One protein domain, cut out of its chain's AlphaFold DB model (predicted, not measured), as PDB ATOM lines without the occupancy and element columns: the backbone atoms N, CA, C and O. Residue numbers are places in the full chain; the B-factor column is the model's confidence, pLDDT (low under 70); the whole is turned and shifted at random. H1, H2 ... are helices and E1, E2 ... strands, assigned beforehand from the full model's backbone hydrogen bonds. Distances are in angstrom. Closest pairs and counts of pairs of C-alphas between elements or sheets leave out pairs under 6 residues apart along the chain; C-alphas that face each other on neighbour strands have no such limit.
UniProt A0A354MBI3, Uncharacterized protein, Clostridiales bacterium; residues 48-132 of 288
ATOM      1  N   GLY A  48     239.534 128.465 220.402       39.88
ATOM      2  CA  GLY A  48     240.554 128.381 219.344       39.88
ATOM      3  C   GLY A  48     241.767 127.516 219.705       39.88
ATOM      4  O   GLY A  48     241.994 127.208 220.873       39.88
ATOM      5  N   ASP A  49     242.545 127.121 218.688       40.75
ATOM      6  CA  ASP A  49     243.781 126.340 218.838       40.75
ATOM      7  C   ASP A  49     244.761 127.026 219.810       40.75
ATOM      8  O   ASP A  49     245.002 128.228 219.708       40.75
ATOM      9  N   ILE A  50     245.368 126.251 220.719       45.91
ATOM     10  CA  ILE A  50     246.244 126.718 221.821       45.91
ATOM     11  C   ILE A  50     247.355 127.675 221.343       45.91
ATOM     12  O   ILE A  50     247.661 128.650 222.022       45.91
ATOM     13  N   LYS A  51     247.897 127.467 220.132       44.62
ATOM     14  CA  LYS A  51     248.921 128.345 219.530       44.62
ATOM     15  C   LYS A  51     248.455 129.789 219.322       44.62
ATOM     16  O   LYS A  51     249.261 130.703 219.384       44.62
ATOM     17  N   THR A  52     247.166 129.998 219.077       42.16
ATOM     18  CA  THR A  52     246.576 131.325 218.842       42.16
ATOM     19  C   THR A  52     246.356 132.110 220.139       42.16
ATOM     20  O   THR A  52     246.234 133.328 220.094       42.16
ATOM     21  N   TYR A  53     246.312 131.426 221.289       48.78
ATOM     22  CA  TYR A  53     246.116 132.035 222.608       48.78
ATOM     23  C   TYR A  53     247.447 132.482 223.233       48.78
ATOM     24  O   TYR A  53     247.502 133.534 223.869       48.78
ATOM     25  N   GLU A  54     248.538 131.745 222.983       51.97
ATOM     26  CA  GLU A  54     249.880 132.085 223.485       51.97
ATOM     27  C   GLU A  54     250.400 133.425 222.937       51.97
ATOM     28  O   GLU A  54     251.068 134.158 223.657       51.97
ATOM     29  N   ASP A  55     250.036 133.795 221.706       57.31
ATOM     30  CA  ASP A  55     250.459 135.064 221.096       57.31
ATOM     31  C   ASP A  55     249.520 136.253 221.390       57.31
ATOM     32  O   ASP A  55     249.798 137.364 220.950       57.31
ATOM     33  N   SER A  56     248.429 136.062 222.145       63.28
ATOM     34  CA  SER A  56     247.574 137.178 222.608       63.28
ATOM     35  C   SER A  56     248.088 137.873 223.872       63.28
ATOM     36  O   SER A  56     247.565 138.915 224.266       63.28
ATOM     37  N   VAL A  57     249.105 137.288 224.508       66.25
ATOM     38  CA  VAL A  57     249.743 137.804 225.715       66.25
ATOM     39  C   VAL A  57     251.097 138.386 225.323       66.25
ATOM     40  O   VAL A  57     251.965 137.678 224.805       66.25
ATOM     41  N   GLU A  58     251.272 139.680 225.579       82.38
ATOM     42  CA  GLU A  58     252.490 140.422 225.263       82.38
ATOM     43  C   GLU A  58     253.102 141.016 226.530       82.38
ATOM     44  O   GLU A  58     252.396 141.589 227.355       82.38
ATOM     45  N   PHE A  59     254.426 140.940 226.636       83.62
ATOM     46  CA  PHE A  59     255.218 141.653 227.632       83.62
ATOM     47  C   PHE A  59     256.292 142.458 226.899       83.62
ATOM     48  O   PHE A  59     256.967 141.927 226.013       83.62
ATOM     49  N   LYS A  60     256.428 143.753 227.211       86.06
ATOM     50  CA  LYS A  60     257.358 144.679 226.526       86.06
ATOM     51  C   LYS A  60     257.248 144.661 224.987       86.06
ATOM     52  O   LYS A  60     258.242 144.825 224.283       86.06
ATOM     53  N   GLY A  61     256.035 144.467 224.462       85.25
ATOM     54  CA  GLY A  61     255.773 144.429 223.017       85.25
ATOM     55  C   GLY A  61     256.292 143.175 222.305       85.25
ATOM     56  O   GLY A  61     256.446 143.193 221.084       85.25
ATOM     57  N   MET A  62     256.586 142.102 223.048       87.75
ATOM     58  CA  MET A  62     256.905 140.781 222.508       87.75
ATOM     59  C   MET A  62     255.921 139.737 223.030       87.75
ATOM     60  O   MET A  62     255.549 139.756 224.205       87.75
ATOM     61  N   THR A  63     255.533 138.797 222.169       89.00
ATOM     62  CA  THR A  63     254.637 137.700 222.547       89.00
ATOM     63  C   THR A  63     255.340 136.685 223.448       89.00
ATOM     64  O   THR A  63     256.574 136.589 223.471       89.00
ATOM     65  N   VAL A  64     254.564 135.858 224.153       85.88
ATOM     66  CA  VAL A  64     255.096 134.731 224.944       85.88
ATOM     67  C   VAL A  64     256.022 133.836 224.113       85.88
ATOM     68  O   VAL A  64     257.087 133.437 224.588       85.88
ATOM     69  N   SER A  65     255.670 133.551 222.857       84.50
ATOM     70  CA  SER A  65     256.493 132.732 221.958       84.50
ATOM     71  C   SER A  65     257.869 133.352 221.695       84.50
ATOM     72  O   SER A  65     258.876 132.641 221.664       84.50
ATOM     73  N   GLN A  66     257.929 134.678 221.534       90.12
ATOM     74  CA  GLN A  66     259.182 135.405 221.329       90.12
ATOM     75  C   GLN A  66     260.042 135.413 222.599       90.12
ATOM     76  O   GLN A  66     261.250 135.177 222.520       90.12
ATOM     77  N   TRP A  67     259.426 135.597 223.769       90.69
ATOM     78  CA  TRP A  67     260.116 135.516 225.060       90.69
ATOM     79  C   TRP A  67     260.698 134.133 225.335       90.69
ATOM     80  O   TRP A  67     261.873 134.024 225.687       90.69
ATOM     81  N   ARG A  68     259.936 133.062 225.088       90.19
ATOM     82  CA  ARG A  68     260.437 131.684 225.211       90.19
ATOM     83  C   ARG A  68     261.675 131.447 224.355       90.19
ATOM     84  O   ARG A  68     262.592 130.761 224.794       90.19
ATOM     85  N   GLU A  69     261.724 132.006 223.149       90.31
ATOM     86  CA  GLU A  69     262.887 131.854 222.275       90.31
ATOM     87  C   GLU A  69     264.108 132.631 222.788       90.31
ATOM     88  O   GLU A  69     265.217 132.101 222.750       90.31
ATOM     89  N   LYS A  70     263.925 133.836 223.344       91.62
ATOM     90  CA  LYS A  70     265.008 134.583 224.010       91.62
ATOM     91  C   LYS A  70     265.569 133.831 225.219       91.62
ATOM     92  O   LYS A  70     266.782 133.650 225.320       91.62
ATOM     93  N   ILE A  71     264.692 133.313 226.074       91.69
ATOM     94  CA  ILE A  71     265.071 132.503 227.241       91.69
ATOM     95  C   ILE A  71     265.788 131.225 226.791       91.69
ATOM     96  O   ILE A  71     266.852 130.877 227.302       91.69
ATOM     97  N   ARG A  72     265.267 130.548 225.761       90.75
ATOM     98  CA  ARG A  72     265.903 129.361 225.180       90.75
ATOM     99  C   ARG A  72     267.307 129.657 224.657       90.75
ATOM    100  O   ARG A  72     268.199 128.834 224.848       90.75
ATOM    101  N   GLN A  73     267.507 130.790 223.988       89.81
ATOM    102  CA  GLN A  73     268.818 131.200 223.476       89.81
ATOM    103  C   GLN A  73     269.822 131.431 224.605       89.81
ATOM    104  O   GLN A  73     270.942 130.937 224.501       89.81
ATOM    105  N   TYR A  74     269.406 132.089 225.687       90.38
ATOM    106  CA  TYR A  74     270.234 132.292 226.878       90.38
ATOM    107  C   TYR A  74     270.688 130.963 227.507       90.38
ATOM    108  O   TYR A  74     271.873 130.766 227.764       90.38
ATOM    109  N   HIS A  75     269.788 129.984 227.634       86.62
ATOM    110  CA  HIS A  75     270.129 128.636 228.117       86.62
ATOM    111  C   HIS A  75     270.794 127.733 227.057       86.62
ATOM    112  O   HIS A  75     270.755 126.503 227.167       86.62
ATOM    113  N   ASN A  76     271.389 128.305 226.005       80.06
ATOM    114  CA  ASN A  76     272.073 127.577 224.930       80.06
ATOM    115  C   ASN A  76     271.217 126.488 224.251       80.06
ATOM    116  O   ASN A  76     271.733 125.469 223.800       80.06
ATOM    117  N   ARG A  77     269.901 126.707 224.143       65.56
ATOM    118  CA  ARG A  77     268.920 125.819 223.488       65.56
ATOM    119  C   ARG A  77     268.724 124.428 224.105       65.56
ATOM    120  O   ARG A  77     268.057 123.609 223.481       65.56
ATOM    121  N   ASN A  78     269.193 124.194 225.330       73.50
ATOM    122  CA  ASN A  78     268.985 122.931 226.050       73.50
ATOM    123  C   ASN A  78     267.801 122.846 227.048       73.50
ATOM    124  O   ASN A  78     267.711 121.821 227.727       73.50
ATOM    125  N   PRO A  79     266.890 123.829 227.210       81.69
ATOM    126  CA  PRO A  79     265.738 123.608 228.079       81.69
ATOM    127  C   PRO A  79     264.736 122.662 227.406       81.69
ATOM    128  O   PRO A  79     264.455 122.804 226.211       81.69
ATOM    129  N   LYS A  80     264.186 121.721 228.183       83.50
ATOM    130  CA  LYS A  80     263.133 120.803 227.730       83.50
ATOM    131  C   LYS A  80     261.857 121.588 227.456       83.50
ATOM    132  O   LYS A  80     261.348 121.566 226.339       83.50
ATOM    133  N   ASP A  81     261.413 122.328 228.468       83.75
ATOM    134  CA  ASP A  81     260.195 123.125 228.443       83.75
ATOM    135  C   ASP A  81     260.445 124.502 229.075       83.75
ATOM    136  O   ASP A  81     261.232 124.648 230.014       83.75
ATOM    137  N   ILE A  82     259.780 125.522 228.527       88.50
ATOM    138  CA  ILE A  82     259.756 126.885 229.066       88.50
ATOM    139  C   ILE A  82     258.300 127.329 229.115       88.50
ATOM    140  O   ILE A  82     257.639 127.427 228.077       88.50
ATOM    141  N   TYR A  83     257.814 127.648 230.307       86.06
ATOM    142  CA  TYR A  83     256.492 128.227 230.502       86.06
ATOM    143  C   TYR A  83     256.645 129.715 230.761       86.06
ATOM    144  O   TYR A  83     257.490 130.101 231.556       86.06
ATOM    145  N   CYS A  84     255.835 130.543 230.105       86.75
ATOM    146  CA  CYS A  84     255.720 131.955 230.453       86.75
ATOM    147  C   CYS A  84     254.244 132.296 230.600       86.75
ATOM    148  O   CYS A  84     253.426 131.825 229.804       86.75
ATOM    149  N   TYR A  85     253.914 133.078 231.617       80.19
ATOM    150  CA  TYR A  85     252.548 133.470 231.937       80.19
ATOM    151  C   TYR A  85     252.553 134.727 232.810       80.19
ATOM    152  O   TYR A  85     253.588 135.109 233.350       80.19
ATOM    153  N   TYR A  86     251.390 135.360 232.944       77.00
ATOM    154  CA  TYR A  86     251.182 136.388 233.956       77.00
ATOM    155  C   TYR A  86     250.655 135.754 235.240       77.00
ATOM    156  O   TYR A  86     249.639 135.056 235.204       77.00
ATOM    157  N   ASP A  87     251.316 136.023 236.360       73.00
ATOM    158  CA  ASP A  87     250.730 135.856 237.686       73.00
ATOM    159  C   ASP A  87     250.309 137.231 238.200       73.00
ATOM    160  O   ASP A  87     251.135 138.092 238.499       73.00
ATOM    161  N   SER A  88     248.998 137.455 238.269       77.31
ATOM    162  CA  SER A  88     248.410 138.749 238.614       77.31
ATOM    163  C   SER A  88     248.878 139.872 237.672       77.31
ATOM    164  O   SER A  88     248.305 140.036 236.598       77.31
ATOM    165  N   SER A  89     249.904 140.637 238.045       77.62
ATOM    166  CA  SER A  89     250.481 141.732 237.250       77.62
ATOM    167  C   SER A  89     251.924 141.477 236.819       77.62
ATOM    168  O   SER A  89     252.534 142.339 236.197       77.62
ATOM    169  N   GLU A  90     252.487 140.324 237.164       77.81
ATOM    170  CA  GLU A  90     253.897 140.027 236.957       77.81
ATOM    171  C   GLU A  90     254.073 138.991 235.852       77.81
ATOM    172  O   GLU A  90     253.402 137.958 235.839       77.81
ATOM    173  N   PHE A  91     254.976 139.270 234.915       85.12
ATOM    174  CA  PHE A  91     255.346 138.305 233.891       85.12
ATOM    175  C   PHE A  91     256.375 137.332 234.476       85.12
ATOM    176  O   PHE A  91     257.420 137.742 234.982       85.12
ATOM    177  N   ILE A  92     256.067 136.039 234.427       86.44
ATOM    178  CA  ILE A  92     256.884 134.966 234.996       86.44
ATOM    179  C   ILE A  92     257.330 134.030 233.879       86.44
ATOM    180  O   ILE A  92     256.559 133.746 232.956       86.44
ATOM    181  N   ALA A  93     258.555 133.507 233.979       89.81
ATOM    182  CA  ALA A  93     258.988 132.369 233.180       89.81
ATOM    183  C   ALA A  93     259.649 131.269 234.019       89.81
ATOM    184  O   ALA A  93     260.514 131.541 234.842       89.81
ATOM    185  N   ILE A  94     259.287 130.015 233.757       87.75
ATOM    186  CA  ILE A  94     259.834 128.837 234.439       87.75
ATOM    187  C   ILE A  94     260.508 127.936 233.410       87.75
ATOM    188  O   ILE A  94     259.931 127.657 232.352       87.75
ATOM    189  N   VAL A  95     261.722 127.480 233.720       89.94
ATOM    190  CA  VAL A  95     262.549 126.661 232.828       89.94
ATOM    191  C   VAL A  95     262.771 125.278 233.428       89.94
ATOM    192  O   VAL A  95     263.262 125.152 234.550       89.94
ATOM    193  N   TYR A  96     262.470 124.242 232.644       83.69
ATOM    194  CA  TYR A  96     262.656 122.843 233.024       83.69
ATOM    195  C   TYR A  96     263.758 122.173 232.202       83.69
ATOM    196  O   TYR A  96     263.884 122.381 230.989       83.69
ATOM    197  N   ASN A  97     264.553 121.334 232.863       86.69
ATOM    198  CA  ASN A  97     265.551 120.495 232.202       86.69
ATOM    199  C   ASN A  97     264.942 119.175 231.677       86.69
ATOM    200  O   ASN A  97     263.764 118.878 231.873       86.69
ATOM    201  N   GLU A  98     265.752 118.348 231.011       85.94
ATOM    202  CA  GLU A  98     265.313 117.055 230.450       85.94
ATOM    203  C   GLU A  98     264.757 116.062 231.487       85.94
ATOM    204  O   GLU A  98     264.058 115.119 231.114       85.94
ATOM    205  N   LYS A  99     265.049 116.265 232.777       85.75
ATOM    206  CA  LYS A  99     264.580 115.436 233.894       85.75
ATOM    207  C   LYS A  99     263.308 115.968 234.557       85.75
ATOM    208  O   LYS A  99     262.941 115.448 235.606       85.75
ATOM    209  N   ASP A 100     262.658 116.977 233.973       79.00
ATOM    210  CA  ASP A 100     261.496 117.659 234.562       79.00
ATOM    211  C   ASP A 100     261.808 118.390 235.882       79.00
ATOM    212  O   ASP A 100     260.921 118.630 236.698       79.00
ATOM    213  N   GLU A 101     263.069 118.773 236.099       83.12
ATOM    214  CA  GLU A 101     263.465 119.596 237.244       83.12
ATOM    215  C   GLU A 101     263.436 121.076 236.847       83.12
ATOM    216  O   GLU A 101     263.952 121.452 235.789       83.12
ATOM    217  N   GLU A 102     262.841 121.911 237.701       82.56
ATOM    218  CA  GLU A 102     262.882 123.369 237.579       82.56
ATOM    219  C   GLU A 102     264.315 123.844 237.831       82.56
ATOM    220  O   GLU A 102     264.875 123.621 238.904       82.56
ATOM    221  N   VAL A 103     264.924 124.452 236.816       85.38
ATOM    222  CA  VAL A 103     266.321 124.910 236.866       85.38
ATOM    223  C   VAL A 103     266.456 126.425 236.897       85.38
ATOM    224  O   VAL A 103     267.540 126.911 237.202       85.38
ATOM    225  N   ALA A 104     265.388 127.155 236.580       85.88
ATOM    226  CA  ALA A 104     265.328 128.602 236.734       85.88
ATOM    227  C   ALA A 104     263.875 129.075 236.851       85.88
ATOM    228  O   ALA A 104     262.977 128.517 236.204       85.88
ATOM    229  N   HIS A 105     263.674 130.136 237.631       86.00
ATOM    230  CA  HIS A 105     262.371 130.753 237.844       86.00
ATOM    231  C   HIS A 105     262.500 132.266 237.809       86.00
ATOM    232  O   HIS A 105     262.886 132.908 238.787       86.00
ATOM    233  N   TYR A 106     262.123 132.829 236.673       86.25
ATOM    234  CA  TYR A 106     262.291 134.225 236.334       86.25
ATOM    235  C   TYR A 106     261.058 135.052 236.667       86.25
ATOM    236  O   TYR A 106     259.968 134.787 236.160       86.25
ATOM    237  N   ARG A 107     261.267 136.102 237.455       88.25
ATOM    238  CA  ARG A 107     260.303 137.170 237.725       88.25
ATOM    239  C   ARG A 107     260.743 138.430 236.991       88.25
ATOM    240  O   ARG A 107     261.850 138.912 237.228       88.25
ATOM    241  N   PHE A 108     259.927 138.913 236.056       86.81
ATOM    242  CA  PHE A 108     260.290 140.040 235.200       86.81
ATOM    243  C   PHE A 108     259.834 141.370 235.784       86.81
ATOM    244  O   PHE A 108     258.674 141.540 236.153       86.81
ATOM    245  N   ASP A 109     260.751 142.327 235.789       81.00
ATOM    246  CA  ASP A 109     260.485 143.709 236.151       81.00
ATOM    247  C   ASP A 109     259.826 144.455 234.981       81.00
ATOM    248  O   ASP A 109     260.371 144.526 233.874       81.00
ATOM    249  N   ASP A 110     258.638 145.017 235.210       77.62
ATOM    250  CA  ASP A 110     257.844 145.659 234.155       77.62
ATOM    251  C   ASP A 110     258.417 147.009 233.704       77.62
ATOM    252  O   ASP A 110     258.108 147.478 232.611       77.62
ATOM    253  N   GLU A 111     259.314 147.641 234.464       76.00
ATOM    254  CA  GLU A 111     259.939 148.905 234.058       76.00
ATOM    255  C   GLU A 111     261.172 148.674 233.178       76.00
ATOM    256  O   GLU A 111     261.282 149.225 232.077       76.00
ATOM    257  N   THR A 112     262.072 147.803 233.617       80.38
ATOM    258  CA  THR A 112     263.365 147.536 232.978       80.38
ATOM    259  C   THR A 112     263.300 146.409 231.952       80.38
ATOM    260  O   THR A 112     264.015 146.453 230.956       80.38
ATOM    261  N   GLY A 113     262.411 145.429 232.140       83.62
ATOM    262  CA  GLY A 113     262.373 144.196 231.352       83.62
ATOM    263  C   GLY A 113     263.423 143.157 231.767       83.62
ATOM    264  O   GLY A 113     263.531 142.125 231.104       83.62
ATOM    265  N   TYR A 114     264.188 143.413 232.833       88.50
ATOM    266  CA  TYR A 114     265.114 142.438 233.404       88.50
ATOM    267  C   TYR A 114     264.369 141.366 234.190       88.50
ATOM    268  O   TYR A 114     263.285 141.598 234.718       88.50
ATOM    269  N   ALA A 115     264.973 140.187 234.280       86.88
ATOM    270  CA  ALA A 115     264.399 139.046 234.966       86.88
ATOM    271  C   ALA A 115     265.264 138.621 236.150       86.88
ATOM    272  O   ALA A 115     266.436 138.312 235.965       86.88
ATOM    273  N   LEU A 116     264.685 138.552 237.346       81.25
ATOM    274  CA  LEU A 116     265.320 137.934 238.507       81.25
ATOM    275  C   LEU A 116     265.080 136.426 238.473       81.25
ATOM    276  O   LEU A 116     263.930 135.997 238.563       81.25
ATOM    277  N   ASP A 117     266.140 135.630 238.408       82.81
ATOM    278  CA  ASP A 117     266.061 134.208 238.723       82.81
ATOM    279  C   ASP A 117     265.962 134.026 240.237       82.81
ATOM    280  O   ASP A 117     266.920 134.233 240.979       82.81
ATOM    281  N   THR A 118     264.796 133.622 240.717       68.69
ATOM    282  CA  THR A 118     264.542 133.416 242.147       68.69
ATOM    283  C   THR A 118     265.251 132.187 242.723       68.69
ATOM    284  O   THR A 118     265.301 132.040 243.943       68.69
ATOM    285  N   ILE A 119     265.836 131.330 241.875       69.06
ATOM    286  CA  ILE A 119     266.631 130.176 242.310       69.06
ATOM    287  C   ILE A 119     268.091 130.577 242.546       69.06
ATOM    288  O   ILE A 119     268.649 130.268 243.599       69.06
ATOM    289  N   SER A 120     268.720 131.253 241.579       66.38
ATOM    290  CA  SER A 120     270.140 131.639 241.659       66.38
ATOM    291  C   SER A 120     270.380 133.026 242.269       66.38
ATOM    292  O   SER A 120     271.461 133.283 242.798       66.38
ATOM    293  N   GLY A 121     269.382 133.909 242.222       62.75
ATOM    294  CA  GLY A 121     269.505 135.327 242.562       62.75
ATOM    295  C   GLY A 121     270.078 136.192 241.435       62.75
ATOM    296  O   GLY A 121     270.263 137.392 241.640       62.75
ATOM    297  N   ASP A 122     270.361 135.613 240.266       74.31
ATOM    298  CA  ASP A 122     270.919 136.339 239.128       74.31
ATOM    299  C   ASP A 122     269.858 137.222 238.458       74.31
ATOM    300  O   ASP A 122     268.691 136.846 238.325       74.31
ATOM    301  N   VAL A 123     270.273 138.396 237.982       81.44
ATOM    302  CA  VAL A 123     269.435 139.271 237.151       81.44
ATOM    303  C   VAL A 123     269.856 139.101 235.700       81.44
ATOM    304  O   VAL A 123     271.032 139.219 235.378       81.44
ATOM    305  N   VAL A 124     268.913 138.821 234.809       87.50
ATOM    306  CA  VAL A 124     269.180 138.492 233.407       87.50
ATOM    307  C   VAL A 124     268.529 139.515 232.487       87.50
ATOM    308  O   VAL A 124     267.346 139.831 232.610       87.50
ATOM    309  N   ASP A 125     269.305 139.987 231.516       90.38
ATOM    310  CA  ASP A 125     268.812 140.712 230.354       90.38
ATOM    311  C   ASP A 125     268.738 139.736 229.179       90.38
ATOM    312  O   ASP A 125     269.709 139.478 228.464       90.38
ATOM    313  N   PHE A 126     267.553 139.164 228.983       91.88
ATOM    314  CA  PHE A 126     267.278 138.236 227.890       91.88
ATOM    315  C   PHE A 126     267.267 138.906 226.509       91.88
ATOM    316  O   PHE A 126     267.367 138.204 225.498       91.88
ATOM    317  N   LEU A 127     267.140 140.235 226.421       88.12
ATOM    318  CA  LEU A 127     267.208 140.939 225.139       88.12
ATOM    319  C   LEU A 127     268.638 140.923 224.608       88.12
ATOM    320  O   LEU A 127     268.837 140.589 223.433       88.12
ATOM    321  N   GLU A 128     269.590 141.191 225.502       87.19
ATOM    322  CA  GLU A 128     271.037 141.163 225.265       87.19
ATOM    323  C   GLU A 128     271.652 139.761 225.428       87.19
ATOM    324  O   GLU A 128     272.772 139.515 224.984       87.19
ATOM    325  N   GLY A 129     270.922 138.822 226.038       86.38
ATOM    326  CA  GLY A 129     271.355 137.441 226.244       86.38
ATOM    327  C   GLY A 129     272.473 137.298 227.278       86.38
ATOM    328  O   GLY A 129     273.345 136.448 227.107       86.38
ATOM    329  N   LYS A 130     272.470 138.127 228.329       84.62
ATOM    330  CA  LYS A 130     273.526 138.154 229.355       84.62
ATOM    331  C   LYS A 130     272.965 138.308 230.767       84.62
ATOM    332  O   LYS A 130     271.922 138.931 230.960       84.62
ATOM    333  N   THR A 131     273.705 137.810 231.754       82.75
ATOM    334  CA  THR A 131     273.522 138.206 233.155       82.75
ATOM    335  C   THR A 131     273.920 139.672 233.313       82.75
ATOM    336  O   THR A 131     274.910 140.133 232.737       82.75
ATOM    337  N   VAL A 132     273.115 140.425 234.051       78.06
ATOM    338  CA  VAL A 132     273.360 141.817 234.403       78.06
ATOM    339  C   VAL A 132     274.128 141.835 235.713       78.06
ATOM    340  O   VAL A 132     273.605 141.429 236.748       78.06
TER     341      VAL A 132
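This is residues 48 to 132 of the 288 residues of an uncharacterized protein of Clostridiales bacterium (UniProt A0A354MBI3). Picture a twisted wall of five antiparallel strands, E1 to E5, with one helix, H2, crossing slantwise over one of its faces; no named helix covers the other face. The short helix H1 lies off the sheet, beyond the beginning of H2. The printed part has 85 residues, with two named helices and then five named strands, H1 H2 E1 E2 E3 E4 E5; the sheet order is E1 - E2 - E3 - E4 - E5. The class is mixed, helices and strands, and the whole is compact, with a radius of gyration of the C-alphas of 12.3 A and spans of 36 by 33 by 23 A.

Start at H1, residues 50 to 54, and go on to H2, residues 64 to 74: they are close but not clearly touching, the closest C-alphas, Glu 54 and Val 64, being 6.0 A apart. In both helices every O i to N i+4 pair is within hydrogen-bond range. Next come E1, residues 81 to 87, E2, 90 to 96, E3, 102 to 108, E4, 115 to 117, and E5, 123 to 125, a meander, each strand the antiparallel neighbour of the one before. Look for N 85 and O 92 at 3.0 A between E1 and E2, N 93 and O 106 at 2.9 A between E2 and E3, N 107 and O 116 at 2.9 A between E3 and E4, and N 124 and O 115 at 2.8 A between E4 and E5. H2 is on this sheet, two layers with the helix on one face, at a height over the sheet of 7.6 A. It lies only just over E2, on which 3 of its C-alphas fall, and runs slantwise to the strands, at 52 degrees to E2 on the local plane. The closest C-alphas of H2 and E1 are Arg 68 and Ile 82, 6.2 A. H1 is not on the sheet.

Find C-alpha 50 at (246.244, 126.718, 221.821), where H1 begins. H2 starts at C-alpha 64, (255.096, 134.731, 224.944), and runs 15.5 A. E1 spans 18.4 A, E2 19.7 A and E3 17.0 A; E4 and E5 have 3 residues each. E5 ends at C-alpha 125, (268.812, 140.712, 230.354).

The two C-alphas farthest apart are Gly 48 and Val 132, 38.5 A. The printed part has no cut, and no link is long. Look in the B-factor column for pLDDT under 70 at residues 48 to 57, 77 and 118 to 121; the mean of the printed part is 79.6.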